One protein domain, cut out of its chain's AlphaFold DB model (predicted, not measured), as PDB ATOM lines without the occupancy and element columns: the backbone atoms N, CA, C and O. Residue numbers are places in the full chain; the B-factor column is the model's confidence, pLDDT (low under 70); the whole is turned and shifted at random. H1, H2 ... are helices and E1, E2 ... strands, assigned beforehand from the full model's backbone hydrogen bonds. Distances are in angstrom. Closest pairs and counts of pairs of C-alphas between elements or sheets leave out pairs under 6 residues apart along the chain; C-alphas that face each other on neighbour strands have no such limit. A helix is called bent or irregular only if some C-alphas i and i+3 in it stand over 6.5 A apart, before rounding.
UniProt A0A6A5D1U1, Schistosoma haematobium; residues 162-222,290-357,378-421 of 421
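What this domain is: This is residues 162 to 222, 290 to 357 and 378 to 421 of the 421 residues of a protein of Schistosoma haematobium (UniProt A0A6A5D1U1). A long bent ribbon of two antiparallel strand runs makes the longest axis: E3 runs on into E4, and back beside them E6 runs on into E7. The hairpin E1 and E2 packs on this ribbon through E2, near E3 and E7, while at the other end of the ribbon H1, H2, H5 and the short strand E5 gather round E4 and E6. Residues 347 to 357 of H4 and the tail of residues 415 to 421 stick out from the body. The printed part has 173 residues with five named helices and seven named strands, in the order H1 H2 H3 E1 E2 E3 E4 H4 H5 E5 E6 E7; the antiparallel sheets are E4 E6 E5, E1 E2 and E3 E7, and the class is mixed, helices and strands. The whole is loose, with a radius of gyration of the C-alphas of 21.1 A and spans of 65 by 49 by 45 A.

Where its parts are: Residues 162 to 181 hold no named element, and a short antiparallel pairing joins residues 174 to 175 with 178 to 179. H1 is residues 182 to 187, with C-alpha 182 at (23.772, -56.353, -34.961). H2, residues 194 to 207, measures 19.7 A and is irregular: C-alphas 203 and 206 are 9.2 A apart. H3 is residues 219 to 222. After the first cut come E1, residues 290 to 293, and E2, residues 302 to 309, 20.9 A long. E3, residues 321 to 325, precedes E4, residues 328 to 339, which measures 32.1 A, begins at C-alpha (30.916, -26.965, -52.896) and bends by 53 degrees at residue 332. H4, residues 344 to 357, measures 19.6 A. After the second cut come H5, residues 378 to 385, and E5, residues 389 to 391. E6, residues 394 to 405, measures 30.7 A and bends by 58 degrees at residue 397. E7, residues 408 to 412, ends at C-alpha (49.201, -22.390, -50.015).

How they stand to each other: The sheet E4 E6 E5 is twisted, its C-alphas lying up to 4.3 A off the best plane. E4 and E6 are antiparallel, with N 332 and O 401 at 2.8 A. E5 and E6 form a hairpin, with N 396 and O 389 at 2.8 A. E3 runs on into E4 at 64 degrees and E6 into E7 at 57 degrees; E3 and E7 are antiparallel, with N 323 and O 410 at 3.0 A. In the hairpin E1 and E2, N 292 and O 303 are 2.8 A apart. The closest C-alphas of E2 and E3, those of Cys 308 and Ser 324, are 5.9 A apart. H2 is on the sheet E4 E6 E5, two layers with the helix on one face; its height over the sheet is 9.0 A, and it lies over E4, slantwise to the strands at 45 degrees on the local plane. H2, with residues 199 to 203 alone, touches H5 at a steep tilt of 40 degrees, opposite ways, closest at the C-alphas of Ile 203 and Val 380, 5.3 A. H5 only grazes the sheet, with residues 381 to 385, and H1 only grazes it, with residues 184 to 187. H4 is not on the sheet, but only just, with 4 pairs of C-alphas within 10 A. The closest C-alphas of H3 and E1, those of Leu 219 and Trp 291, are 7.8 A apart. Every O i to N i+4 pair is within hydrogen-bond range in H4 and H5, against 8 of 10 in H2 and 0 of 2 in H1, where 3 of 3 O i to N i+3 pairs are; H3 is too short for an O i to N i+4 pair.

The domain as a whole: The two C-alphas farthest apart, those of Pro 317 and Lys 343, are 65.7 A apart. Residues 223 to 289 are not printed, with 12.0 A between C-alphas 222 and 290, nor are residues 358 to 377, with 12.4 A between C-alphas 357 and 378. The links from H2 to H3 and from E2 to E3 are long. Mean pLDDT of the printed part is 76.9; it is under 70 at residues 162 to 186, 219 to 222, 311, 340 to 357 and 415 to 421, the last being the chain's last residue.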
ATOM      1  N   PRO A 162      32.344 -58.912 -43.053       56.03
ATOM      2  CA  PRO A 162      31.230 -59.219 -43.944       56.03
ATOM      3  C   PRO A 162      29.975 -59.606 -43.153       56.03
ATOM      4  O   PRO A 162      30.060 -60.256 -42.109       56.03
ATOM      5  N   GLU A 163      28.803 -59.227 -43.674       50.22
ATOM      6  CA  GLU A 163      27.528 -59.088 -42.931       50.22
ATOM      7  C   GLU A 163      26.917 -60.387 -42.361       50.22
ATOM      8  O   GLU A 163      25.841 -60.354 -41.771       50.22
ATOM      9  N   HIS A 164      27.595 -61.523 -42.534       53.41
ATOM     10  CA  HIS A 164      27.191 -62.853 -42.060       53.41
ATOM     11  C   HIS A 164      28.346 -63.597 -41.359       53.41
ATOM     12  O   HIS A 164      28.285 -64.806 -41.155       53.41
ATOM     13  N   SER A 165      29.430 -62.893 -41.020       64.00
ATOM     14  CA  SER A 165      30.564 -63.462 -40.289       64.00
ATOM     15  C   SER A 165      30.324 -63.456 -38.778       64.00
ATOM     16  O   SER A 165      29.817 -62.482 -38.218       64.00
ATOM     17  N   HIS A 166      30.830 -64.481 -38.087       58.31
ATOM     18  CA  HIS A 166      30.946 -64.491 -36.620       58.31
ATOM     19  C   HIS A 166      31.833 -63.362 -36.063       58.31
ATOM     20  O   HIS A 166      31.932 -63.187 -34.849       58.31
ATOM     21  N   GLU A 167      32.530 -62.618 -36.924       59.81
ATOM     22  CA  GLU A 167      33.268 -61.412 -36.561       59.81
ATOM     23  C   GLU A 167      32.348 -60.183 -36.520       59.81
ATOM     24  O   GLU A 167      32.438 -59.402 -35.576       59.81
ATOM     25  N   PHE A 168      31.380 -60.068 -37.441       59.19
ATOM     26  CA  PHE A 168      30.336 -59.034 -37.402       59.19
ATOM     27  C   PHE A 168      29.421 -59.177 -36.172       59.19
ATOM     28  O   PHE A 168      29.057 -58.180 -35.549       59.19
ATOM     29  N   GLU A 169      29.111 -60.410 -35.756       57.78
ATOM     30  CA  GLU A 169      28.364 -60.690 -34.514       57.78
ATOM     31  C   GLU A 169      29.099 -60.232 -33.241       57.78
ATOM     32  O   GLU A 169      28.459 -59.948 -32.230       57.78
ATOM     33  N   LYS A 170      30.434 -60.124 -33.281       59.00
ATOM     34  CA  LYS A 170      31.269 -59.700 -32.141       59.00
ATOM     35  C   LYS A 170      31.460 -58.182 -32.049       59.00
ATOM     36  O   LYS A 170      32.064 -57.711 -31.081       59.00
ATOM     37  N   VAL A 171      30.969 -57.401 -33.016       59.06
ATOM     38  CA  VAL A 171      31.103 -55.935 -33.005       59.06
ATOM     39  C   VAL A 171      30.095 -55.325 -32.023       59.06
ATOM     40  O   VAL A 171      28.945 -55.065 -32.363       59.06
ATOM     41  N   ASP A 172      30.543 -55.070 -30.789       52.94
ATOM     42  CA  ASP A 172      29.755 -54.451 -29.708       52.94
ATOM     43  C   ASP A 172      29.513 -52.947 -29.976       52.94
ATOM     44  O   ASP A 172      30.187 -52.074 -29.418       52.94
ATOM     45  N   ILE A 173      28.571 -52.627 -30.874       59.19
ATOM     46  CA  ILE A 173      28.171 -51.244 -31.174       59.19
ATOM     47  C   ILE A 173      27.267 -50.726 -30.054       59.19
ATOM     48  O   ILE A 173      26.124 -51.161 -29.894       59.19
ATOM     49  N   ARG A 174      27.768 -49.731 -29.316       49.66
ATOM     50  CA  ARG A 174      27.024 -49.056 -28.252       49.66
ATOM     51  C   ARG A 174      26.691 -47.624 -28.620       49.66
ATOM     52  O   ARG A 174      27.577 -46.841 -28.960       49.66
ATOM     53  N   VAL A 175      25.423 -47.263 -28.475       51.41
ATOM     54  CA  VAL A 175      24.943 -45.887 -28.634       51.41
ATOM     55  C   VAL A 175      24.324 -45.466 -27.309       51.41
ATOM     56  O   VAL A 175      23.407 -46.109 -26.823       51.41
ATOM     57  N   LEU A 176      24.859 -44.400 -26.702       48.97
ATOM     58  CA  LEU A 176      24.458 -43.928 -25.365       48.97
ATOM     59  C   LEU A 176      24.601 -44.994 -24.249       48.97
ATOM     60  O   LEU A 176      23.885 -44.954 -23.257       48.97
ATOM     61  N   GLY A 177      25.544 -45.933 -24.404       50.41
ATOM     62  CA  GLY A 177      25.834 -47.011 -23.443       50.41
ATOM     63  C   GLY A 177      25.044 -48.305 -23.677       50.41
ATOM     64  O   GLY A 177      25.527 -49.389 -23.331       50.41
ATOM     65  N   GLU A 178      23.891 -48.203 -24.337       52.88
ATOM     66  CA  GLU A 178      23.031 -49.323 -24.717       52.88
ATOM     67  C   GLU A 178      23.617 -50.079 -25.921       52.88
ATOM     68  O   GLU A 178      24.134 -49.469 -26.863       52.88
ATOM     69  N   ARG A 179      23.577 -51.416 -25.874       56.34
ATOM     70  CA  ARG A 179      24.007 -52.283 -26.980       56.34
ATOM     71  C   ARG A 179      22.930 -52.304 -28.052       56.34
ATOM     72  O   ARG A 179      21.777 -52.575 -27.735       56.34
ATOM     73  N   ILE A 180      23.307 -52.088 -29.310       60.41
ATOM     74  CA  ILE A 180      22.402 -52.347 -30.431       60.41
ATOM     75  C   ILE A 180      22.739 -53.722 -31.000       60.41
ATOM     76  O   ILE A 180      23.841 -53.920 -31.510       60.41
ATOM     77  N   ASP A 181      21.782 -54.652 -30.955       62.03
ATOM     78  CA  ASP A 181      21.933 -55.954 -31.605       62.03
ATOM     79  C   ASP A 181      22.256 -55.773 -33.095       62.03
ATOM     80  O   ASP A 181      21.524 -55.115 -33.842       62.03
ATOM     81  N   SER A 182      23.332 -56.406 -33.560       64.06
ATOM     82  CA  SER A 182      23.772 -56.353 -34.961       64.06
ATOM     83  C   SER A 182      22.667 -56.795 -35.935       64.06
ATOM     84  O   SER A 182      22.480 -56.196 -36.995       64.06
ATOM     85  N   LYS A 183      21.848 -57.771 -35.525       64.88
ATOM     86  CA  LYS A 183      20.653 -58.231 -36.247       64.88
ATOM     87  C   LYS A 183      19.543 -57.172 -36.310       64.88
ATOM     88  O   LYS A 183      18.875 -57.047 -37.335       64.88
ATOM     89  N   ALA A 184      19.371 -56.357 -35.266       63.09
ATOM     90  CA  ALA A 184      18.408 -55.254 -35.258       63.09
ATOM     91  C   ALA A 184      18.786 -54.144 -36.256       63.09
ATOM     92  O   ALA A 184      17.895 -53.538 -36.854       63.09
ATOM     93  N   LEU A 185      20.084 -53.916 -36.501       65.94
ATOM     94  CA  LEU A 185      20.562 -52.929 -37.481       65.94
ATOM     95  C   LEU A 185      20.173 -53.273 -38.926       65.94
ATOM     96  O   LEU A 185      19.915 -52.359 -39.710       65.94
ATOM     97  N   LEU A 186      20.078 -54.560 -39.285       69.88
ATOM     98  CA  LEU A 186      19.632 -54.986 -40.619       69.88
ATOM     99  C   LEU A 186      18.185 -54.549 -40.893       69.88
ATOM    100  O   LEU A 186      17.893 -54.019 -41.966       69.88
ATOM    101  N   HIS A 187      17.302 -54.684 -39.899       72.88
ATOM    102  CA  HIS A 187      15.900 -54.262 -39.987       72.88
ATOM    103  C   HIS A 187      15.713 -52.736 -40.016       72.88
ATOM    104  O   HIS A 187      14.652 -52.261 -40.413       72.88
ATOM    105  N   LEU A 188      16.734 -51.964 -39.627       76.94
ATOM    106  CA  LEU A 188      16.719 -50.498 -39.630       76.94
ATOM    107  C   LEU A 188      17.287 -49.884 -40.921       76.94
ATOM    108  O   LEU A 188      17.393 -48.660 -41.010       76.94
ATOM    109  N   ARG A 189      17.656 -50.686 -41.929       80.44
ATOM    110  CA  ARG A 189      18.178 -50.190 -43.214       80.44
ATOM    111  C   ARG A 189      17.081 -49.580 -44.103       80.44
ATOM    112  O   ARG A 189      15.933 -50.022 -44.058       80.44
ATOM    113  N   PRO A 190      17.416 -48.586 -44.949       85.06
ATOM    114  CA  PRO A 190      16.477 -48.070 -45.936       85.06
ATOM    115  C   PRO A 190      16.176 -49.110 -47.023       85.06
ATOM    116  O   PRO A 190      17.028 -49.914 -47.396       85.06
ATOM    117  N   SER A 191      14.972 -49.048 -47.595       80.31
ATOM    118  CA  SER A 191      14.589 -49.912 -48.714       80.31
ATOM    119  C   SER A 191      15.341 -49.541 -49.999       80.31
ATOM    120  O   SER A 191      15.317 -48.392 -50.441       80.31
ATOM    121  N   SER A 192      15.963 -50.533 -50.639       79.12
ATOM    122  CA  SER A 192      16.733 -50.407 -51.890       79.12
ATOM    123  C   SER A 192      15.904 -50.646 -53.166       79.12
ATOM    124  O   SER A 192      16.459 -50.777 -54.255       79.12
ATOM    125  N   THR A 193      14.575 -50.726 -53.057       85.50
ATOM    126  CA  THR A 193      13.698 -51.079 -54.183       85.50
ATOM    127  C   THR A 193      13.665 -49.995 -55.264       85.50
ATOM    128  O   THR A 193      13.800 -48.799 -55.004       85.50
ATOM    129  N   ILE A 194      13.394 -50.379 -56.514       86.31
ATOM    130  CA  ILE A 194      13.343 -49.410 -57.622       86.31
ATOM    131  C   ILE A 194      12.265 -48.326 -57.422       86.31
ATOM    132  O   ILE A 194      12.406 -47.194 -57.891       86.31
ATOM    133  N   GLU A 195      11.197 -48.630 -56.678       86.62
ATOM    134  CA  GLU A 195      10.172 -47.650 -56.318       86.62
ATOM    135  C   GLU A 195      10.651 -46.663 -55.238       86.62
ATOM    136  O   GLU A 195      10.323 -45.474 -55.322       86.62
ATOM    137  N   SER A 196      11.460 -47.102 -54.261       87.12
ATOM    138  CA  SER A 196      12.060 -46.191 -53.279       87.12
ATOM    139  C   SER A 196      13.046 -45.240 -53.959       87.12
ATOM    140  O   SER A 196      12.935 -44.028 -53.781       87.12
ATOM    141  N   ILE A 197      13.898 -45.745 -54.858       88.88
ATOM    142  CA  ILE A 197      14.848 -44.944 -55.649       88.88
ATOM    143  C   ILE A 197      14.115 -43.891 -56.505       88.88
ATOM    144  O   ILE A 197      14.517 -42.724 -56.542       88.88
ATOM    145  N   ARG A 198      12.986 -44.247 -57.139       89.12
ATOM    146  CA  ARG A 198      12.130 -43.284 -57.866       89.12
ATOM    147  C   ARG A 198      11.543 -42.207 -56.941       89.12
ATOM    148  O   ARG A 198      11.474 -41.039 -57.332       89.12
ATOM    149  N   LYS A 199      11.131 -42.565 -55.718       90.56
ATOM    150  CA  LYS A 199      10.643 -41.609 -54.703       90.56
ATOM    151  C   LYS A 199      11.776 -40.699 -54.200       90.56
ATOM    152  O   LYS A 199      11.556 -39.495 -54.100       90.56
ATOM    153  N   LEU A 200      12.982 -41.226 -53.980       90.75
ATOM    154  CA  LEU A 200      14.175 -40.471 -53.569       90.75
ATOM    155  C   LEU A 200      14.613 -39.457 -54.635       90.75
ATOM    156  O   LEU A 200      14.800 -38.280 -54.320       90.75
ATOM    157  N   ARG A 201      14.618 -39.852 -55.916       91.25
ATOM    158  CA  ARG A 201      14.861 -38.928 -57.040       91.25
ATOM    159  C   ARG A 201      13.855 -37.769 -57.070       91.25
ATOM    160  O   ARG A 201      14.247 -36.639 -57.336       91.25
ATOM    161  N   ARG A 202      12.580 -38.012 -56.735       90.12
ATOM    162  CA  ARG A 202      11.549 -36.957 -56.601       90.12
ATOM    163  C   ARG A 202      11.704 -36.098 -55.338       90.12
ATOM    164  O   ARG A 202      11.274 -34.948 -55.349       90.12
ATOM    165  N   ILE A 203      12.277 -36.638 -54.259       88.06
ATOM    166  CA  ILE A 203      12.561 -35.905 -53.013       88.06
ATOM    167  C   ILE A 203      13.718 -34.923 -53.212       88.06
ATOM    168  O   ILE A 203      13.625 -33.787 -52.743       88.06
ATOM    169  N   LEU A 204      14.784 -35.341 -53.901       88.88
ATOM    170  CA  LEU A 204      15.946 -34.495 -54.177       88.88
ATOM    171  C   LEU A 204      15.675 -33.531 -55.349       88.88
ATOM    172  O   LEU A 204      15.863 -32.322 -55.224       88.88
ATOM    173  N   GLY A 205      15.106 -34.035 -56.449       87.56
ATOM    174  CA  GLY A 205      14.688 -33.228 -57.597       87.56
ATOM    175  C   GLY A 205      15.863 -32.509 -58.263       87.56
ATOM    176  O   GLY A 205      16.841 -33.143 -58.640       87.56
ATOM    177  N   SER A 206      15.758 -31.183 -58.384       85.31
ATOM    178  CA  SER A 206      16.779 -30.300 -58.972       85.31
ATOM    179  C   SER A 206      18.113 -30.274 -58.219       85.31
ATOM    180  O   SER A 206      19.111 -29.847 -58.782       85.31
ATOM    181  N   ASP A 207      18.143 -30.708 -56.955       87.62
ATOM    182  CA  ASP A 207      19.366 -30.728 -56.145       87.62
ATOM    183  C   ASP A 207      20.331 -31.883 -56.554       87.62
ATOM    184  O   ASP A 207      21.458 -31.944 -56.067       87.62
ATOM    185  N   LEU A 208      19.918 -32.800 -57.449       88.81
ATOM    186  CA  LEU A 208      20.717 -33.940 -57.932       88.81
ATOM    187  C   LEU A 208      21.730 -33.526 -59.019       88.81
ATOM    188  O   LEU A 208      21.381 -33.415 -60.194       88.81
ATOM    189  N   GLN A 209      23.002 -33.367 -58.646       87.69
ATOM    190  CA  GLN A 209      24.077 -32.976 -59.568       87.69
ATOM    191  C   GLN A 209      24.805 -34.202 -60.148       87.69
ATOM    192  O   GLN A 209      25.761 -34.694 -59.557       87.69
ATOM    193  N   ILE A 210      24.391 -34.673 -61.331       87.75
ATOM    194  CA  ILE A 210      24.921 -35.900 -61.975       87.75
ATOM    195  C   ILE A 210      26.458 -35.871 -62.133       87.75
ATOM    196  O   ILE A 210      27.123 -36.879 -61.920       87.75
ATOM    197  N   ASN A 211      27.045 -34.703 -62.419       88.50
ATOM    198  CA  ASN A 211      28.499 -34.542 -62.583       88.50
ATOM    199  C   ASN A 211      29.308 -34.789 -61.293       88.50
ATOM    200  O   ASN A 211      30.525 -34.970 -61.371       88.50
ATOM    201  N   TRP A 212      28.646 -34.765 -60.132       89.00
ATOM    202  CA  TRP A 212      29.239 -34.868 -58.795       89.00
ATOM    203  C   TRP A 212      28.685 -36.036 -57.965       89.00
ATOM    204  O   TRP A 212      29.191 -36.307 -56.879       89.00
ATOM    205  N   MET A 213      27.619 -36.693 -58.427       91.56
ATOM    206  CA  MET A 213      26.812 -37.620 -57.632       91.56
ATOM    207  C   MET A 213      26.290 -38.757 -58.516       91.56
ATOM    208  O   MET A 213      25.617 -38.501 -59.515       91.56
ATOM    209  N   SER A 214      26.532 -40.008 -58.119       88.44
ATOM    210  CA  SER A 214      26.050 -41.200 -58.825       88.44
ATOM    211  C   SER A 214      25.270 -42.143 -57.904       88.44
ATOM    212  O   SER A 214      25.515 -42.253 -56.700       88.44
ATOM    213  N   ILE A 215      24.283 -42.826 -58.483       86.19
ATOM    214  CA  ILE A 215      23.484 -43.858 -57.804       86.19
ATOM    215  C   ILE A 215      24.217 -45.207 -57.860       86.19
ATOM    216  O   ILE A 215      24.228 -45.945 -56.878       86.19
ATOM    217  N   GLU A 216      24.857 -45.498 -58.991       83.00
ATOM    218  CA  GLU A 216      25.598 -46.731 -59.275       83.00
ATOM    219  C   GLU A 216      27.109 -46.472 -59.236       83.00
ATOM    220  O   GLU A 216      27.537 -45.327 -59.386       83.00
ATOM    221  N   ASN A 217      27.915 -47.522 -59.039       79.75
ATOM    222  CA  ASN A 217      29.370 -47.390 -58.968       79.75
ATOM    223  C   ASN A 217      29.945 -46.998 -60.347       79.75
ATOM    224  O   ASN A 217      29.912 -47.822 -61.265       79.75
ATOM    225  N   PRO A 218      30.512 -45.789 -60.509       75.56
ATOM    226  CA  PRO A 218      31.049 -45.340 -61.791       75.56
ATOM    227  C   PRO A 218      32.367 -46.034 -62.169       75.56
ATOM    228  O   PRO A 218      32.724 -46.047 -63.343       75.56
ATOM    229  N   LEU A 219      33.073 -46.670 -61.226       67.06
ATOM    230  CA  LEU A 219      34.298 -47.424 -61.526       67.06
ATOM    231  C   LEU A 219      34.015 -48.626 -62.451       67.06
ATOM    232  O   LEU A 219      34.842 -48.968 -63.293       67.06
ATOM    233  N   ASN A 220      32.807 -49.203 -62.387       54.88
ATOM    234  CA  ASN A 220      32.396 -50.289 -63.285       54.88
ATOM    235  C   ASN A 220      32.129 -49.836 -64.734       54.88
ATOM    236  O   ASN A 220      32.095 -50.692 -65.616       54.88
ATOM    237  N   SER A 221      31.955 -48.534 -65.011       51.72
ATOM    238  CA  SER A 221      31.894 -48.029 -66.397       51.72
ATOM    239  C   SER A 221      33.271 -47.625 -66.934       51.72
ATOM    240  O   SER A 221      33.503 -47.687 -68.142       51.72
ATOM    241  N   GLN A 222      34.217 -47.292 -66.049       52.69
ATOM    242  CA  GLN A 222      35.586 -46.930 -66.426       52.69
ATOM    243  C   GLN A 222      36.395 -48.111 -66.983       52.69
ATOM    244  O   GLN A 222      37.290 -47.884 -67.784       52.69
ATOM    245  N   ILE A 290      38.260 -38.360 -57.601       86.94
ATOM    246  CA  ILE A 290      37.963 -39.719 -57.160       86.94
ATOM    247  C   ILE A 290      36.477 -39.857 -56.825       86.94
ATOM    248  O   ILE A 290      35.815 -38.893 -56.433       86.94
ATOM    249  N   TRP A 291      35.953 -41.069 -56.975       87.75
ATOM    250  CA  TRP A 291      34.613 -41.416 -56.516       87.75
ATOM    251  C   TRP A 291      34.698 -42.103 -55.157       87.75
ATOM    252  O   TRP A 291      35.423 -43.079 -54.990       87.75
ATOM    253  N   GLU A 292      33.955 -41.576 -54.194       86.00
ATOM    254  CA  GLU A 292      33.903 -42.025 -52.806       86.00
ATOM    255  C   GLU A 292      32.525 -42.624 -52.513       86.00
ATOM    256  O   GLU A 292      31.492 -42.112 -52.960       86.00
ATOM    257  N   ASP A 293      32.520 -43.721 -51.759       88.38
ATOM    258  CA  ASP A 293      31.318 -44.435 -51.347       88.38
ATOM    259  C   ASP A 293      30.890 -43.990 -49.941       88.38
ATOM    260  O   ASP A 293      31.580 -44.258 -48.958       88.38
ATOM    261  N   LEU A 294      29.733 -43.335 -49.829       85.88
ATOM    262  CA  LEU A 294      29.146 -42.959 -48.537       85.88
ATOM    263  C   LEU A 294      28.314 -44.092 -47.902       85.88
ATOM    264  O   LEU A 294      27.801 -43.949 -46.789       85.88
ATOM    265  N   GLY A 295      28.160 -45.221 -48.595       86.12
ATOM    266  CA  GLY A 295      27.410 -46.383 -48.134       86.12
ATOM    267  C   GLY A 295      25.881 -46.245 -48.239       86.12
ATOM    268  O   GLY A 295      25.346 -45.243 -48.716       86.12
ATOM    269  N   PRO A 296      25.129 -47.266 -47.784       84.31
ATOM    270  CA  PRO A 296      23.680 -47.373 -48.000       84.31
ATOM    271  C   PRO A 296      22.837 -46.378 -47.185       84.31
ATOM    272  O   PRO A 296      21.635 -46.263 -47.413       84.31
ATOM    273  N   LEU A 297      23.442 -45.668 -46.227       88.12
ATOM    274  CA  LEU A 297      22.776 -44.647 -45.413       88.12
ATOM    275  C   LEU A 297      22.701 -43.281 -46.108       88.12
ATOM    276  O   LEU A 297      22.043 -42.378 -45.592       88.12
ATOM    277  N   PHE A 298      23.355 -43.120 -47.260       91.12
ATOM    278  CA  PHE A 298      23.315 -41.904 -48.061       91.12
ATOM    279  C   PHE A 298      22.733 -42.187 -49.446       91.12
ATOM    280  O   PHE A 298      22.937 -43.252 -50.032       91.12
ATOM    281  N   TRP A 299      21.973 -41.227 -49.970       91.25
ATOM    282  CA  TRP A 299      21.424 -41.294 -51.316       91.25
ATOM    283  C   TRP A 299      21.540 -39.938 -52.033       91.25
ATOM    284  O   TRP A 299      21.027 -38.939 -51.514       91.25
ATOM    285  N   PRO A 300      22.126 -39.880 -53.245       92.38
ATOM    286  CA  PRO A 300      22.891 -40.937 -53.917       92.38
ATOM    287  C   PRO A 300      24.106 -41.410 -53.102       92.38
ATOM    288  O   PRO A 300      24.601 -40.684 -52.244       92.38
ATOM    289  N   ARG A 301      24.538 -42.651 -53.353       89.31
ATOM    290  CA  ARG A 301      25.579 -43.349 -52.579       89.31
ATOM    291  C   ARG A 301      26.992 -42.864 -52.911       89.31
ATOM    292  O   ARG A 301      27.824 -42.755 -52.017       89.31
ATOM    293  N   TRP A 302      27.246 -42.587 -54.188       90.62
ATOM    294  CA  TRP A 302      28.570 -42.248 -54.699       90.62
ATOM    295  C   TRP A 302      28.680 -40.744 -54.900       90.62
ATOM    296  O   TRP A 302      27.853 -40.148 -55.599       90.62
ATOM    297  N   ILE A 303      29.717 -40.138 -54.331       91.38
ATOM    298  CA  ILE A 303      30.050 -38.728 -54.548       91.38
ATOM    299  C   ILE A 303      31.409 -38.606 -55.223       91.38
ATOM    300  O   ILE A 303      32.290 -39.444 -55.045       91.38
ATOM    301  N   LYS A 304      31.583 -37.550 -56.008       89.88
ATOM    302  CA  LYS A 304      32.856 -37.194 -56.621       89.88
ATOM    303  C   LYS A 304      33.559 -36.195 -55.702       89.88
ATOM    304  O   LYS A 304      33.028 -35.108 -55.475       89.88
ATOM    305  N   ARG A 305      34.733 -36.541 -55.176       85.69
ATOM    306  CA  ARG A 305      35.587 -35.630 -54.398       85.69
ATOM    307  C   ARG A 305      36.812 -35.270 -55.233       85.69
ATOM    308  O   ARG A 305      37.444 -36.150 -55.817       85.69
ATOM    309  N   GLY A 306      37.152 -33.986 -55.278       86.75
ATOM    310  CA  GLY A 306      38.431 -33.541 -55.815       86.75
ATOM    311  C   GLY A 306      39.558 -33.710 -54.792       86.75
ATOM    312  O   GLY A 306      39.404 -33.350 -53.622       86.75
ATOM    313  N   VAL A 307      40.695 -34.241 -55.229       87.19
ATOM    314  CA  VAL A 307      41.928 -34.406 -54.451       87.19
ATOM    315  C   VAL A 307      43.056 -33.709 -55.201       87.19
ATOM    316  O   VAL A 307      43.261 -33.940 -56.392       87.19
ATOM    317  N   CYS A 308      43.799 -32.847 -54.511       88.06
ATOM    318  CA  CYS A 308      44.945 -32.174 -55.110       88.06
ATOM    319  C   CYS A 308      46.118 -33.139 -55.224       88.06
ATOM    320  O   CYS A 308      46.618 -33.639 -54.212       88.06
ATOM    321  N   VAL A 309      46.577 -33.376 -56.449       83.19
ATOM    322  CA  VAL A 309      47.783 -34.169 -56.681       83.19
ATOM    323  C   VAL A 309      48.968 -33.248 -56.483       83.19
ATOM    324  O   VAL A 309      49.082 -32.221 -57.147       83.19
ATOM    325  N   ASN A 310      49.865 -33.595 -55.564       72.31
ATOM    326  CA  ASN A 310      51.083 -32.825 -55.404       72.31
ATOM    327  C   ASN A 310      52.268 -33.676 -54.966       72.31
ATOM    328  O   ASN A 310      52.267 -34.276 -53.891       72.31
ATOM    329  N   THR A 311      53.308 -33.662 -55.791       67.06
ATOM    330  CA  THR A 311      54.590 -34.321 -55.534       67.06
ATOM    331  C   THR A 311      55.703 -33.331 -55.175       67.06
ATOM    332  O   THR A 311      56.756 -33.764 -54.713       67.06
ATOM    333  N   GLN A 312      55.497 -32.016 -55.352       81.44
ATOM    334  CA  GLN A 312      56.545 -30.991 -55.225       81.44
ATOM    335  C   GLN A 312      56.062 -29.738 -54.458       81.44
ATOM    336  O   GLN A 312      55.005 -29.729 -53.824       81.44
ATOM    337  N   SER A 313      56.871 -28.674 -54.430       88.44
ATOM    338  CA  SER A 313      56.456 -27.375 -53.884       88.44
ATOM    339  C   SER A 313      55.998 -26.457 -55.013       88.44
ATOM    340  O   SER A 313      56.727 -26.269 -55.985       88.44
ATOM    341  N   CYS A 314      54.815 -25.869 -54.850       90.50
ATOM    342  CA  CYS A 314      54.203 -24.978 -55.837       90.50
ATOM    343  C   CYS A 314      54.702 -23.522 -55.745       90.50
ATOM    344  O   CYS A 314      54.328 -22.685 -56.559       90.50
ATOM    345  N   SER A 315      55.562 -23.197 -54.772       91.25
ATOM    346  CA  SER A 315      56.175 -21.871 -54.643       91.25
ATOM    347  C   SER A 315      57.632 -21.845 -55.092       91.25
ATOM    348  O   SER A 315      58.323 -22.870 -55.181       91.25
ATOM    349  N   TRP A 316      58.114 -20.631 -55.335       88.69
ATOM    350  CA  TRP A 316      59.530 -20.304 -55.396       88.69
ATOM    351  C   TRP A 316      59.802 -19.106 -54.464       88.69
ATOM    352  O   TRP A 316      59.140 -18.083 -54.637       88.69
ATOM    353  N   PRO A 317      60.719 -19.209 -53.480       91.31
ATOM    354  CA  PRO A 317      61.429 -20.420 -53.048       91.31
ATOM    355  C   PRO A 317      60.472 -21.537 -52.565       91.31
ATOM    356  O   PRO A 317      59.290 -21.284 -52.312       91.31
ATOM    357  N   PRO A 318      60.931 -22.801 -52.493       90.06
ATOM    358  CA  PRO A 318      60.081 -23.919 -52.090       90.06
ATOM    359  C   PRO A 318      59.639 -23.799 -50.623       90.06
ATOM    360  O   PRO A 318      60.461 -23.606 -49.731       90.06
ATOM    361  N   GLY A 319      58.340 -23.964 -50.379       88.69
ATOM    362  CA  GLY A 319      57.731 -23.935 -49.045       88.69
ATOM    363  C   GLY A 319      56.223 -24.202 -49.067       88.69
ATOM    364  O   GLY A 319      55.718 -24.983 -48.262       88.69
ATOM    365  N   MET A 320      55.506 -23.637 -50.041       91.00
ATOM    366  CA  MET A 320      54.064 -23.850 -50.218       91.00
ATOM    367  C   MET A 320      53.775 -25.176 -50.933       91.00
ATOM    368  O   MET A 320      54.605 -25.705 -51.686       91.00
ATOM    369  N   ARG A 321      52.573 -25.717 -50.722       91.00
ATOM    370  CA  ARG A 321      52.076 -26.939 -51.369       91.00
ATOM    371  C   ARG A 321      50.659 -26.720 -51.887       91.00
ATOM    372  O   ARG A 321      49.906 -25.924 -51.333       91.00
ATOM    373  N   CYS A 322      50.288 -27.451 -52.932       89.81
ATOM    374  CA  CYS A 322      48.903 -27.498 -53.377       89.81
ATOM    375  C   CYS A 322      48.031 -28.121 -52.287       89.81
ATOM    376  O   CYS A 322      48.333 -29.212 -51.794       89.81
ATOM    377  N   ARG A 323      46.964 -27.418 -51.912       88.31
ATOM    378  CA  ARG A 323      45.986 -27.842 -50.906       88.31
ATOM    379  C   ARG A 323      44.580 -27.714 -51.482       88.31
ATOM    380  O   ARG A 323      44.327 -26.842 -52.315       88.31
ATOM    381  N   SER A 324      43.679 -28.581 -51.024       87.81
ATOM    382  CA  SER A 324      42.262 -28.508 -51.371       87.81
ATOM    383  C   SER A 324      41.688 -27.178 -50.902       87.81
ATOM    384  O   SER A 324      41.871 -26.790 -49.748       87.81
ATOM    385  N   SER A 325      41.023 -26.486 -51.816       82.50
ATOM    386  CA  SER A 325      40.473 -25.151 -51.631       82.50
ATOM    387  C   SER A 325      39.097 -25.070 -52.288       82.50
ATOM    388  O   SER A 325      38.715 -25.942 -53.073       82.50
ATOM    389  N   GLY A 326      38.324 -24.055 -51.919       76.75
ATOM    390  CA  GLY A 326      36.897 -24.015 -52.217       76.75
ATOM    391  C   GLY A 326      36.095 -25.086 -51.463       76.75
ATOM    392  O   GLY A 326      36.610 -26.099 -50.973       76.75
ATOM    393  N   SER A 327      34.796 -24.835 -51.346       82.19
ATOM    394  CA  SER A 327      33.835 -25.760 -50.757       82.19
ATOM    395  C   SER A 327      32.518 -25.686 -51.523       82.19
ATOM    396  O   SER A 327      31.800 -24.687 -51.509       82.19
ATOM    397  N   ARG A 328      32.183 -26.783 -52.196       88.25
ATOM    398  CA  ARG A 328      30.916 -26.965 -52.896       88.25
ATOM    399  C   ARG A 328      29.947 -27.715 -51.993       88.25
ATOM    400  O   ARG A 328      30.205 -28.860 -51.617       88.25
ATOM    401  N   SER A 329      28.803 -27.105 -51.705       91.19
ATOM    402  CA  SER A 329      27.708 -27.767 -51.002       91.19
ATOM    403  C   SER A 329      26.927 -28.700 -51.932       91.19
ATOM    404  O   SER A 329      26.187 -28.282 -52.827       91.19
ATOM    405  N   LEU A 330      27.069 -30.004 -51.709       91.62
ATOM    406  CA  LEU A 330      26.211 -31.026 -52.301       91.62
ATOM    407  C   LEU A 330      25.065 -31.333 -51.336       91.62
ATOM    408  O   LEU A 330      25.275 -31.588 -50.152       91.62
ATOM    409  N   LYS A 331      23.831 -31.350 -51.839       93.31
ATOM    410  CA  LYS A 331      22.670 -31.768 -51.048       93.31
ATOM    411  C   LYS A 331      22.426 -33.250 -51.277       93.31
ATOM    412  O   LYS A 331      22.111 -33.673 -52.385       93.31
ATOM    413  N   LEU A 332      22.550 -34.024 -50.213       92.94
ATOM    414  CA  LEU A 332      22.323 -35.462 -50.180       92.94
ATOM    415  C   LEU A 332      21.063 -35.772 -49.363       92.94
ATOM    416  O   LEU A 332      20.537 -34.926 -48.632       92.94
ATOM    417  N   LEU A 333      20.591 -37.010 -49.448       92.25
ATOM    418  CA  LEU A 333      19.665 -37.573 -48.474       92.25
ATOM    419  C   LEU A 333      20.454 -38.481 -47.529       92.25
ATOM    420  O   LEU A 333      21.223 -39.321 -47.988       92.25
ATOM    421  N   ARG A 334      20.263 -38.315 -46.220       93.00
ATOM    422  CA  ARG A 334      20.856 -39.151 -45.168       93.00
ATOM    423  C   ARG A 334      19.750 -39.880 -44.418       93.00
ATOM    424  O   ARG A 334      18.779 -39.256 -43.991       93.00
ATOM    425  N   TRP A 335      19.902 -41.182 -44.240       88.25
ATOM    426  CA  TRP A 335      19.019 -42.003 -43.424       88.25
ATOM    427  C   TRP A 335      19.333 -41.776 -41.944       88.25
ATOM    428  O   TRP A 335      20.477 -41.932 -41.510       88.25
ATOM    429  N   VAL A 336      18.333 -41.353 -41.172       87.31
ATOM    430  CA  VAL A 336      18.488 -41.007 -39.754       87.31
ATOM    431  C   VAL A 336      17.439 -41.744 -38.937       87.31
ATOM    432  O   VAL A 336      16.245 -41.511 -39.110       87.31
ATOM    433  N   CYS A 337      17.900 -42.602 -38.028       84.81
ATOM    434  CA  CYS A 337      17.081 -43.284 -37.032       84.81
ATOM    435  C   CYS A 337      17.126 -42.531 -35.699       84.81
ATOM    436  O   CYS A 337      18.198 -42.141 -35.238       84.81
ATOM    437  N   ILE A 338      15.964 -42.336 -35.081       81.44
ATOM    438  CA  ILE A 338      15.803 -41.671 -33.782       81.44
ATOM    439  C   ILE A 338      15.105 -42.656 -32.842       81.44
ATOM    440  O   ILE A 338      14.111 -43.263 -33.245       81.44
ATOM    441  N   ASN A 339      15.613 -42.825 -31.614       76.38
ATOM    442  CA  ASN A 339      14.947 -43.650 -30.604       76.38
ATOM    443  C   ASN A 339      13.583 -43.023 -30.266       76.38
ATOM    444  O   ASN A 339      13.490 -41.835 -29.948       76.38
ATOM    445  N   GLY A 340      12.523 -43.808 -30.413       63.31
ATOM    446  CA  GLY A 340      11.143 -43.403 -30.235       63.31
ATOM    447  C   GLY A 340      10.559 -43.991 -28.961       63.31
ATOM    448  O   GLY A 340       9.810 -44.964 -29.021       63.31
ATOM    449  N   SER A 341      10.782 -43.322 -27.827       55.66
ATOM    450  CA  SER A 341       9.922 -43.460 -26.647       55.66
ATOM    451  C   SER A 341       8.479 -43.092 -27.046       55.66
ATOM    452  O   SER A 341       8.119 -41.923 -27.213       55.66
ATOM    453  N   GLY A 342       7.668 -44.127 -27.300       58.19
ATOM    454  CA  GLY A 342       6.665 -44.228 -28.378       58.19
ATOM    455  C   GLY A 342       5.523 -43.208 -28.516       58.19
ATOM    456  O   GLY A 342       4.659 -43.398 -29.370       58.19
ATOM    457  N   LYS A 343       5.475 -42.135 -27.722       53.94
ATOM    458  CA  LYS A 343       4.422 -41.101 -27.782       53.94
ATOM    459  C   LYS A 343       4.979 -39.685 -27.942       53.94
ATOM    460  O   LYS A 343       4.392 -38.883 -28.671       53.94
ATOM    461  N   GLU A 344       6.128 -39.370 -27.345       56.25
ATOM    462  CA  GLU A 344       6.652 -37.997 -27.345       56.25
ATOM    463  C   GLU A 344       7.279 -37.580 -28.669       56.25
ATOM    464  O   GLU A 344       6.986 -36.482 -29.127       56.25
ATOM    465  N   ALA A 345       8.044 -38.433 -29.356       56.53
ATOM    466  CA  ALA A 345       8.616 -38.074 -30.661       56.53
ATOM    467  C   ALA A 345       7.526 -37.767 -31.715       56.53
ATOM    468  O   ALA A 345       7.637 -36.811 -32.488       56.53
ATOM    469  N   SER A 346       6.430 -38.533 -31.709       61.28
ATOM    470  CA  SER A 346       5.271 -38.306 -32.586       61.28
ATOM    471  C   SER A 346       4.516 -37.024 -32.210       61.28
ATOM    472  O   SER A 346       4.263 -36.172 -33.068       61.28
ATOM    473  N   ASN A 347       4.229 -36.823 -30.919       62.06
ATOM    474  CA  ASN A 347       3.538 -35.625 -30.435       62.06
ATOM    475  C   ASN A 347       4.382 -34.352 -30.577       62.06
ATOM    476  O   ASN A 347       3.838 -33.311 -30.936       62.06
ATOM    477  N   ARG A 348       5.702 -34.428 -30.381       64.56
ATOM    478  CA  ARG A 348       6.655 -33.340 -30.623       64.56
ATOM    479  C   ARG A 348       6.629 -32.914 -32.085       64.56
ATOM    480  O   ARG A 348       6.377 -31.744 -32.343       64.56
ATOM    481  N   ARG A 349       6.740 -33.850 -33.036       62.28
ATOM    482  CA  ARG A 349       6.565 -33.535 -34.467       62.28
ATOM    483  C   ARG A 349       5.190 -32.915 -34.741       62.28
ATOM    484  O   ARG A 349       5.090 -31.952 -35.492       62.28
ATOM    485  N   ARG A 350       4.115 -33.416 -34.119       63.38
ATOM    486  CA  ARG A 350       2.753 -32.860 -34.276       63.38
ATOM    487  C   ARG A 350       2.634 -31.427 -33.729       63.38
ATOM    488  O   ARG A 350       1.930 -30.616 -34.329       63.38
ATOM    489  N   ARG A 351       3.349 -31.105 -32.643       64.19
ATOM    490  CA  ARG A 351       3.481 -29.753 -32.063       64.19
ATOM    491  C   ARG A 351       4.332 -28.840 -32.957       64.19
ATOM    492  O   ARG A 351       3.853 -27.772 -33.315       64.19
ATOM    493  N   GLU A 352       5.501 -29.291 -33.414       61.47
ATOM    494  CA  GLU A 352       6.379 -28.577 -34.364       61.47
ATOM    495  C   GLU A 352       5.676 -28.277 -35.705       61.47
ATOM    496  O   GLU A 352       5.917 -27.244 -36.328       61.47
ATOM    497  N   PHE A 353       4.756 -29.138 -36.156       59.47
ATOM    498  CA  PHE A 353       3.895 -28.850 -37.311       59.47
ATOM    499  C   PHE A 353       2.831 -27.776 -37.024       59.47
ATOM    500  O   PHE A 353       2.499 -27.022 -37.936       59.47
ATOM    501  N   ARG A 354       2.293 -27.694 -35.797       59.38
ATOM    502  CA  ARG A 354       1.315 -26.663 -35.400       59.38
ATOM    503  C   ARG A 354       1.971 -25.295 -35.201       59.38
ATOM    504  O   ARG A 354       1.447 -24.313 -35.712       59.38
ATOM    505  N   THR A 355       3.119 -25.224 -34.525       58.19
ATOM    506  CA  THR A 355       3.831 -23.952 -34.293       58.19
ATOM    507  C   THR A 355       4.303 -23.312 -35.599       58.19
ATOM    508  O   THR A 355       4.112 -22.117 -35.795       58.19
ATOM    509  N   ASN A 356       4.809 -24.109 -36.548       57.12
ATOM    510  CA  ASN A 356       5.164 -23.614 -37.883       57.12
ATOM    511  C   ASN A 356       3.959 -23.137 -38.715       57.12
ATOM    512  O   ASN A 356       4.143 -22.316 -39.605       57.12
ATOM    513  N   TYR A 357       2.745 -23.632 -38.452       56.09
ATOM    514  CA  TYR A 357       1.525 -23.126 -39.095       56.09
ATOM    515  C   TYR A 357       1.090 -21.777 -38.500       56.09
ATOM    516  O   TYR A 357       0.707 -20.880 -39.242       56.09
ATOM    517  N   LYS A 378       5.344 -29.783 -48.910       81.75
ATOM    518  CA  LYS A 378       4.263 -30.698 -48.493       81.75
ATOM    519  C   LYS A 378       4.314 -32.022 -49.267       81.75
ATOM    520  O   LYS A 378       4.148 -33.084 -48.662       81.75
ATOM    521  N   ARG A 379       4.587 -31.994 -50.580       85.75
ATOM    522  CA  ARG A 379       4.763 -33.202 -51.413       85.75
ATOM    523  C   ARG A 379       5.991 -34.015 -50.981       85.75
ATOM    524  O   ARG A 379       5.854 -35.218 -50.766       85.75
ATOM    525  N   VAL A 380       7.142 -33.374 -50.777       86.31
ATOM    526  CA  VAL A 380       8.377 -34.027 -50.296       86.31
ATOM    527  C   VAL A 380       8.162 -34.687 -48.930       86.31
ATOM    528  O   VAL A 380       8.437 -35.875 -48.780       86.31
ATOM    529  N   ARG A 381       7.561 -33.977 -47.964       84.88
ATOM    530  CA  ARG A 381       7.245 -34.527 -46.632       84.88
ATOM    531  C   ARG A 381       6.305 -35.743 -46.690       84.88
ATOM    532  O   ARG A 381       6.415 -36.639 -45.859       84.88
ATOM    533  N   ARG A 382       5.378 -35.818 -47.655       86.38
ATOM    534  CA  ARG A 382       4.551 -37.027 -47.877       86.38
ATOM    535  C   ARG A 382       5.363 -38.196 -48.441       86.38
ATOM    536  O   ARG A 382       5.110 -39.326 -48.045       86.38
ATOM    537  N   LEU A 383       6.320 -37.940 -49.336       88.00
ATOM    538  CA  LEU A 383       7.187 -38.986 -49.892       88.00
ATOM    539  C   LEU A 383       8.139 -39.557 -48.835       88.00
ATOM    540  O   LEU A 383       8.243 -40.774 -48.741       88.00
ATOM    541  N   ILE A 384       8.752 -38.710 -47.999       86.31
ATOM    542  CA  ILE A 384       9.635 -39.153 -46.904       86.31
ATOM    543  C   ILE A 384       8.879 -40.081 -45.941       86.31
ATOM    544  O   ILE A 384       9.354 -41.176 -45.673       86.31
ATOM    545  N   ARG A 385       7.651 -39.729 -45.525       85.81
ATOM    546  CA  ARG A 385       6.812 -40.602 -44.674       85.81
ATOM    547  C   ARG A 385       6.366 -41.917 -45.333       85.81
ATOM    548  O   ARG A 385       6.003 -42.850 -44.633       85.81
ATOM    549  N   LYS A 386       6.361 -42.004 -46.668       87.06
ATOM    550  CA  LYS A 386       6.126 -43.270 -47.395       87.06
ATOM    551  C   LYS A 386       7.390 -44.133 -47.514       87.06
ATOM    552  O   LYS A 386       7.304 -45.242 -48.031       87.06
ATOM    553  N   LEU A 387       8.545 -43.602 -47.113       87.12
ATOM    554  CA  LEU A 387       9.840 -44.283 -47.099       87.12
ATOM    555  C   LEU A 387      10.392 -44.487 -45.683       87.12
ATOM    556  O   LEU A 387      11.368 -45.210 -45.534       87.12
ATOM    557  N   SER A 388       9.817 -43.836 -44.668       87.50
ATOM    558  CA  SER A 388      10.210 -43.993 -43.270       87.50
ATOM    559  C   SER A 388       9.842 -45.375 -42.744       87.50
ATOM    560  O   SER A 388       8.795 -45.918 -43.099       87.50
ATOM    561  N   LEU A 389      10.679 -45.901 -41.856       85.31
ATOM    562  CA  LEU A 389      10.535 -47.221 -41.255       85.31
ATOM    563  C   LEU A 389      10.539 -47.095 -39.730       85.31
ATOM    564  O   LEU A 389      11.297 -46.307 -39.169       85.31
ATOM    565  N   THR A 390       9.701 -47.881 -39.060       82.50
ATOM    566  CA  THR A 390       9.668 -47.989 -37.598       82.50
ATOM    567  C   THR A 390       9.871 -49.438 -37.188       82.50
ATOM    568  O   THR A 390       9.029 -50.275 -37.507       82.50
ATOM    569  N   ALA A 391      10.963 -49.726 -36.484       77.19
ATOM    570  CA  ALA A 391      11.280 -51.056 -35.968       77.19
ATOM    571  C   ALA A 391      12.071 -50.932 -34.660       77.19
ATOM    572  O   ALA A 391      12.818 -49.972 -34.476       77.19
ATOM    573  N   ASN A 392      11.917 -51.902 -33.756       73.19
ATOM    574  CA  ASN A 392      12.716 -52.040 -32.529       73.19
ATOM    575  C   ASN A 392      12.771 -50.765 -31.656       73.19
ATOM    576  O   ASN A 392      13.800 -50.444 -31.080       73.19
ATOM    577  N   GLY A 393      11.674 -50.000 -31.606       73.38
ATOM    578  CA  GLY A 393      11.597 -48.719 -30.889       73.38
ATOM    579  C   GLY A 393      12.164 -47.507 -31.642       73.38
ATOM    580  O   GLY A 393      11.913 -46.379 -31.235       73.38
ATOM    581  N   TYR A 394      12.852 -47.683 -32.771       78.62
ATOM    582  CA  TYR A 394      13.418 -46.587 -33.563       78.62
ATOM    583  C   TYR A 394      12.500 -46.170 -34.716       78.62
ATOM    584  O   TYR A 394      11.855 -46.999 -35.359       78.62
ATOM    585  N   HIS A 395      12.492 -44.871 -35.023       84.06
ATOM    586  CA  HIS A 395      11.886 -44.309 -36.230       84.06
ATOM    587  C   HIS A 395      12.975 -43.764 -37.154       84.06
ATOM    588  O   HIS A 395      13.630 -42.770 -36.829       84.06
ATOM    589  N   CYS A 396      13.108 -44.355 -38.336       85.25
ATOM    590  CA  CYS A 396      14.070 -43.975 -39.358       85.25
ATOM    591  C   CYS A 396      13.412 -43.227 -40.520       85.25
ATOM    592  O   CYS A 396      12.363 -43.637 -41.017       85.25
ATOM    593  N   GLU A 397      14.023 -42.133 -40.973       89.19
ATOM    594  CA  GLU A 397      13.568 -41.380 -42.146       89.19
ATOM    595  C   GLU A 397      14.722 -40.757 -42.941       89.19
ATOM    596  O   GLU A 397      15.840 -40.601 -42.448       89.19
ATOM    597  N   TRP A 398      14.441 -40.389 -44.192       88.81
ATOM    598  CA  TRP A 398      15.375 -39.653 -45.042       88.81
ATOM    599  C   TRP A 398      15.340 -38.160 -44.718       88.81
ATOM    600  O   TRP A 398      14.349 -37.483 -45.002       88.81
ATOM    601  N   ASN A 399      16.441 -37.639 -44.182       89.38
ATOM    602  CA  ASN A 399      16.656 -36.211 -43.984       89.38
ATOM    603  C   ASN A 399      17.485 -35.616 -45.137       89.38
ATOM    604  O   ASN A 399      18.346 -36.295 -45.696       89.38
ATOM    605  N   ARG A 400      17.272 -34.339 -45.469       90.00
ATOM    606  CA  ARG A 400      18.178 -33.593 -46.356       90.00
ATOM    607  C   ARG A 400      19.440 -33.230 -45.571       90.00
ATOM    608  O   ARG A 400      19.345 -32.721 -44.457       90.00
ATOM    609  N   HIS A 401      20.602 -33.502 -46.146       89.69
ATOM    610  CA  HIS A 401      21.903 -33.249 -45.536       89.69
ATOM    611  C   HIS A 401      22.792 -32.489 -46.517       89.69
ATOM    612  O   HIS A 401      22.801 -32.790 -47.707       89.69
ATOM    613  N   GLU A 402      23.515 -31.497 -46.015       91.25
ATOM    614  CA  GLU A 402      24.476 -30.720 -46.786       91.25
ATOM    615  C   GLU A 402      25.872 -31.289 -46.548       91.25
ATOM    616  O   GLU A 402      26.306 -31.432 -45.405       91.25
ATOM    617  N   TYR A 403      26.536 -31.667 -47.635       90.25
ATOM    618  CA  TYR A 403      27.828 -32.332 -47.644       90.25
ATOM    619  C   TYR A 403      28.811 -31.477 -48.442       90.25
ATOM    620  O   TYR A 403      28.565 -31.179 -49.610       90.25
ATOM    621  N   MET A 404      29.920 -31.082 -47.821       90.06
ATOM    622  CA  MET A 404      30.923 -30.232 -48.462       90.06
ATOM    623  C   MET A 404      31.967 -31.084 -49.189       90.06
ATOM    624  O   MET A 404      32.585 -31.960 -48.584       90.06
ATOM    625  N   VAL A 405      32.191 -30.806 -50.473       89.69
ATOM    626  CA  VAL A 405      33.338 -31.327 -51.238       89.69
ATOM    627  C   VAL A 405      34.242 -30.177 -51.663       89.69
ATOM    628  O   VAL A 405      33.754 -29.102 -51.998       89.69
ATOM    629  N   SER A 406      35.554 -30.397 -51.679       87.44
ATOM    630  CA  SER A 406      36.477 -29.471 -52.336       87.44
ATOM    631  C   SER A 406      36.387 -29.626 -53.850       87.44
ATOM    632  O   SER A 406      36.322 -30.750 -54.362       87.44
ATOM    633  N   ASP A 407      36.398 -28.495 -54.548       86.06
ATOM    634  CA  ASP A 407      36.278 -28.397 -56.003       86.06
ATOM    635  C   ASP A 407      37.422 -27.616 -56.675       86.06
ATOM    636  O   ASP A 407      37.511 -27.626 -57.902       86.06
ATOM    637  N   HIS A 408      38.330 -27.018 -55.894       86.31
ATOM    638  CA  HIS A 408      39.528 -26.332 -56.384       86.31
ATOM    639  C   HIS A 408      40.796 -26.772 -55.629       86.31
ATOM    640  O   HIS A 408      40.751 -27.361 -54.545       86.31
ATOM    641  N   CYS A 409      41.958 -26.457 -56.200       89.25
ATOM    642  CA  CYS A 409      43.265 -26.646 -55.576       89.25
ATOM    643  C   CYS A 409      44.063 -25.352 -55.683       89.25
ATOM    644  O   CYS A 409      44.256 -24.844 -56.784       89.25
ATOM    645  N   THR A 410      44.564 -24.840 -54.561       89.06
ATOM    646  CA  THR A 410      45.372 -23.611 -54.535       89.06
ATOM    647  C   THR A 410      46.740 -23.876 -53.930       89.06
ATOM    648  O   THR A 410      46.873 -24.672 -52.994       89.06
ATOM    649  N   CYS A 411      47.760 -23.179 -54.427       89.88
ATOM    650  CA  CYS A 411      49.064 -23.154 -53.782       89.88
ATOM    651  C   CYS A 411      48.966 -22.375 -52.462       89.88
ATOM    652  O   CYS A 411      48.568 -21.213 -52.460       89.88
ATOM    653  N   GLY A 412      49.311 -23.004 -51.338       89.06
ATOM    654  CA  GLY A 412      49.201 -22.390 -50.015       89.06
ATOM    655  C   GLY A 412      50.263 -22.882 -49.038       89.06
ATOM    656  O   GLY A 412      50.833 -23.964 -49.199       89.06
ATOM    657  N   CYS A 413      50.527 -22.093 -48.000       88.00
ATOM    658  CA  CYS A 413      51.293 -22.569 -46.855       88.00
ATOM    659  C   CYS A 413      50.520 -23.660 -46.101       88.00
ATOM    660  O   CYS A 413      49.285 -23.728 -46.130       88.00
ATOM    661  N   GLU A 414      51.255 -24.496 -45.372       74.50
ATOM    662  CA  GLU A 414      50.671 -25.242 -44.265       74.50
ATOM    663  C   GLU A 414      50.206 -24.201 -43.237       74.50
ATOM    664  O   GLU A 414      51.034 -23.550 -42.604       74.50
ATOM    665  N   GLN A 415      48.893 -23.978 -43.118       60.91
ATOM    666  CA  GLN A 415      48.361 -23.260 -41.964       60.91
ATOM    667  C   GLN A 415      48.775 -24.057 -40.729       60.91
ATOM    668  O   GLN A 415      48.249 -25.149 -40.497       60.91
ATOM    669  N   SER A 416      49.704 -23.508 -39.946       43.78
ATOM    670  CA  SER A 416      49.709 -23.779 -38.520       43.78
ATOM    671  C   SER A 416      48.312 -23.442 -38.016       43.78
ATOM    672  O   SER A 416      47.767 -22.378 -38.325       43.78
ATOM    673  N   SER A 417      47.706 -24.355 -37.266       40.81
ATOM    674  CA  SER A 417      46.529 -24.030 -36.473       40.81
ATOM    675  C   SER A 417      46.952 -23.028 -35.409       40.81
ATOM    676  O   SER A 417      47.325 -23.390 -34.295       40.81
ATOM    677  N   MET A 418      46.903 -21.744 -35.764       38.59
ATOM    678  CA  MET A 418      46.702 -20.693 -34.784       38.59
ATOM    679  C   MET A 418      45.302 -20.900 -34.230       38.59
ATOM    680  O   MET A 418      44.317 -20.384 -34.757       38.59
ATOM    681  N   ASN A 419      45.220 -21.724 -33.190       32.91
ATOM    682  CA  ASN A 419      44.053 -21.751 -32.334       32.91
ATOM    683  C   ASN A 419      44.016 -20.366 -31.702       32.91
ATOM    684  O   ASN A 419      44.910 -19.995 -30.945       32.91
ATOM    685  N   SER A 420      43.029 -19.578 -32.111       33.16
ATOM    686  CA  SER A 420      42.655 -18.363 -31.411       33.16
ATOM    687  C   SER A 420      42.372 -18.738 -29.959       33.16
ATOM    688  O   SER A 420      41.480 -19.558 -29.723       33.16
ATOM    689  N   ASN A 421      43.178 -18.179 -29.053       32.91
ATOM    690  CA  ASN A 421      43.013 -18.268 -27.601       32.91
ATOM    691  C   ASN A 421      41.593 -17.876 -27.171       32.91
ATOM    692  O   ASN A 421      41.055 -16.920 -27.780       32.91
TER     693      ASN A 421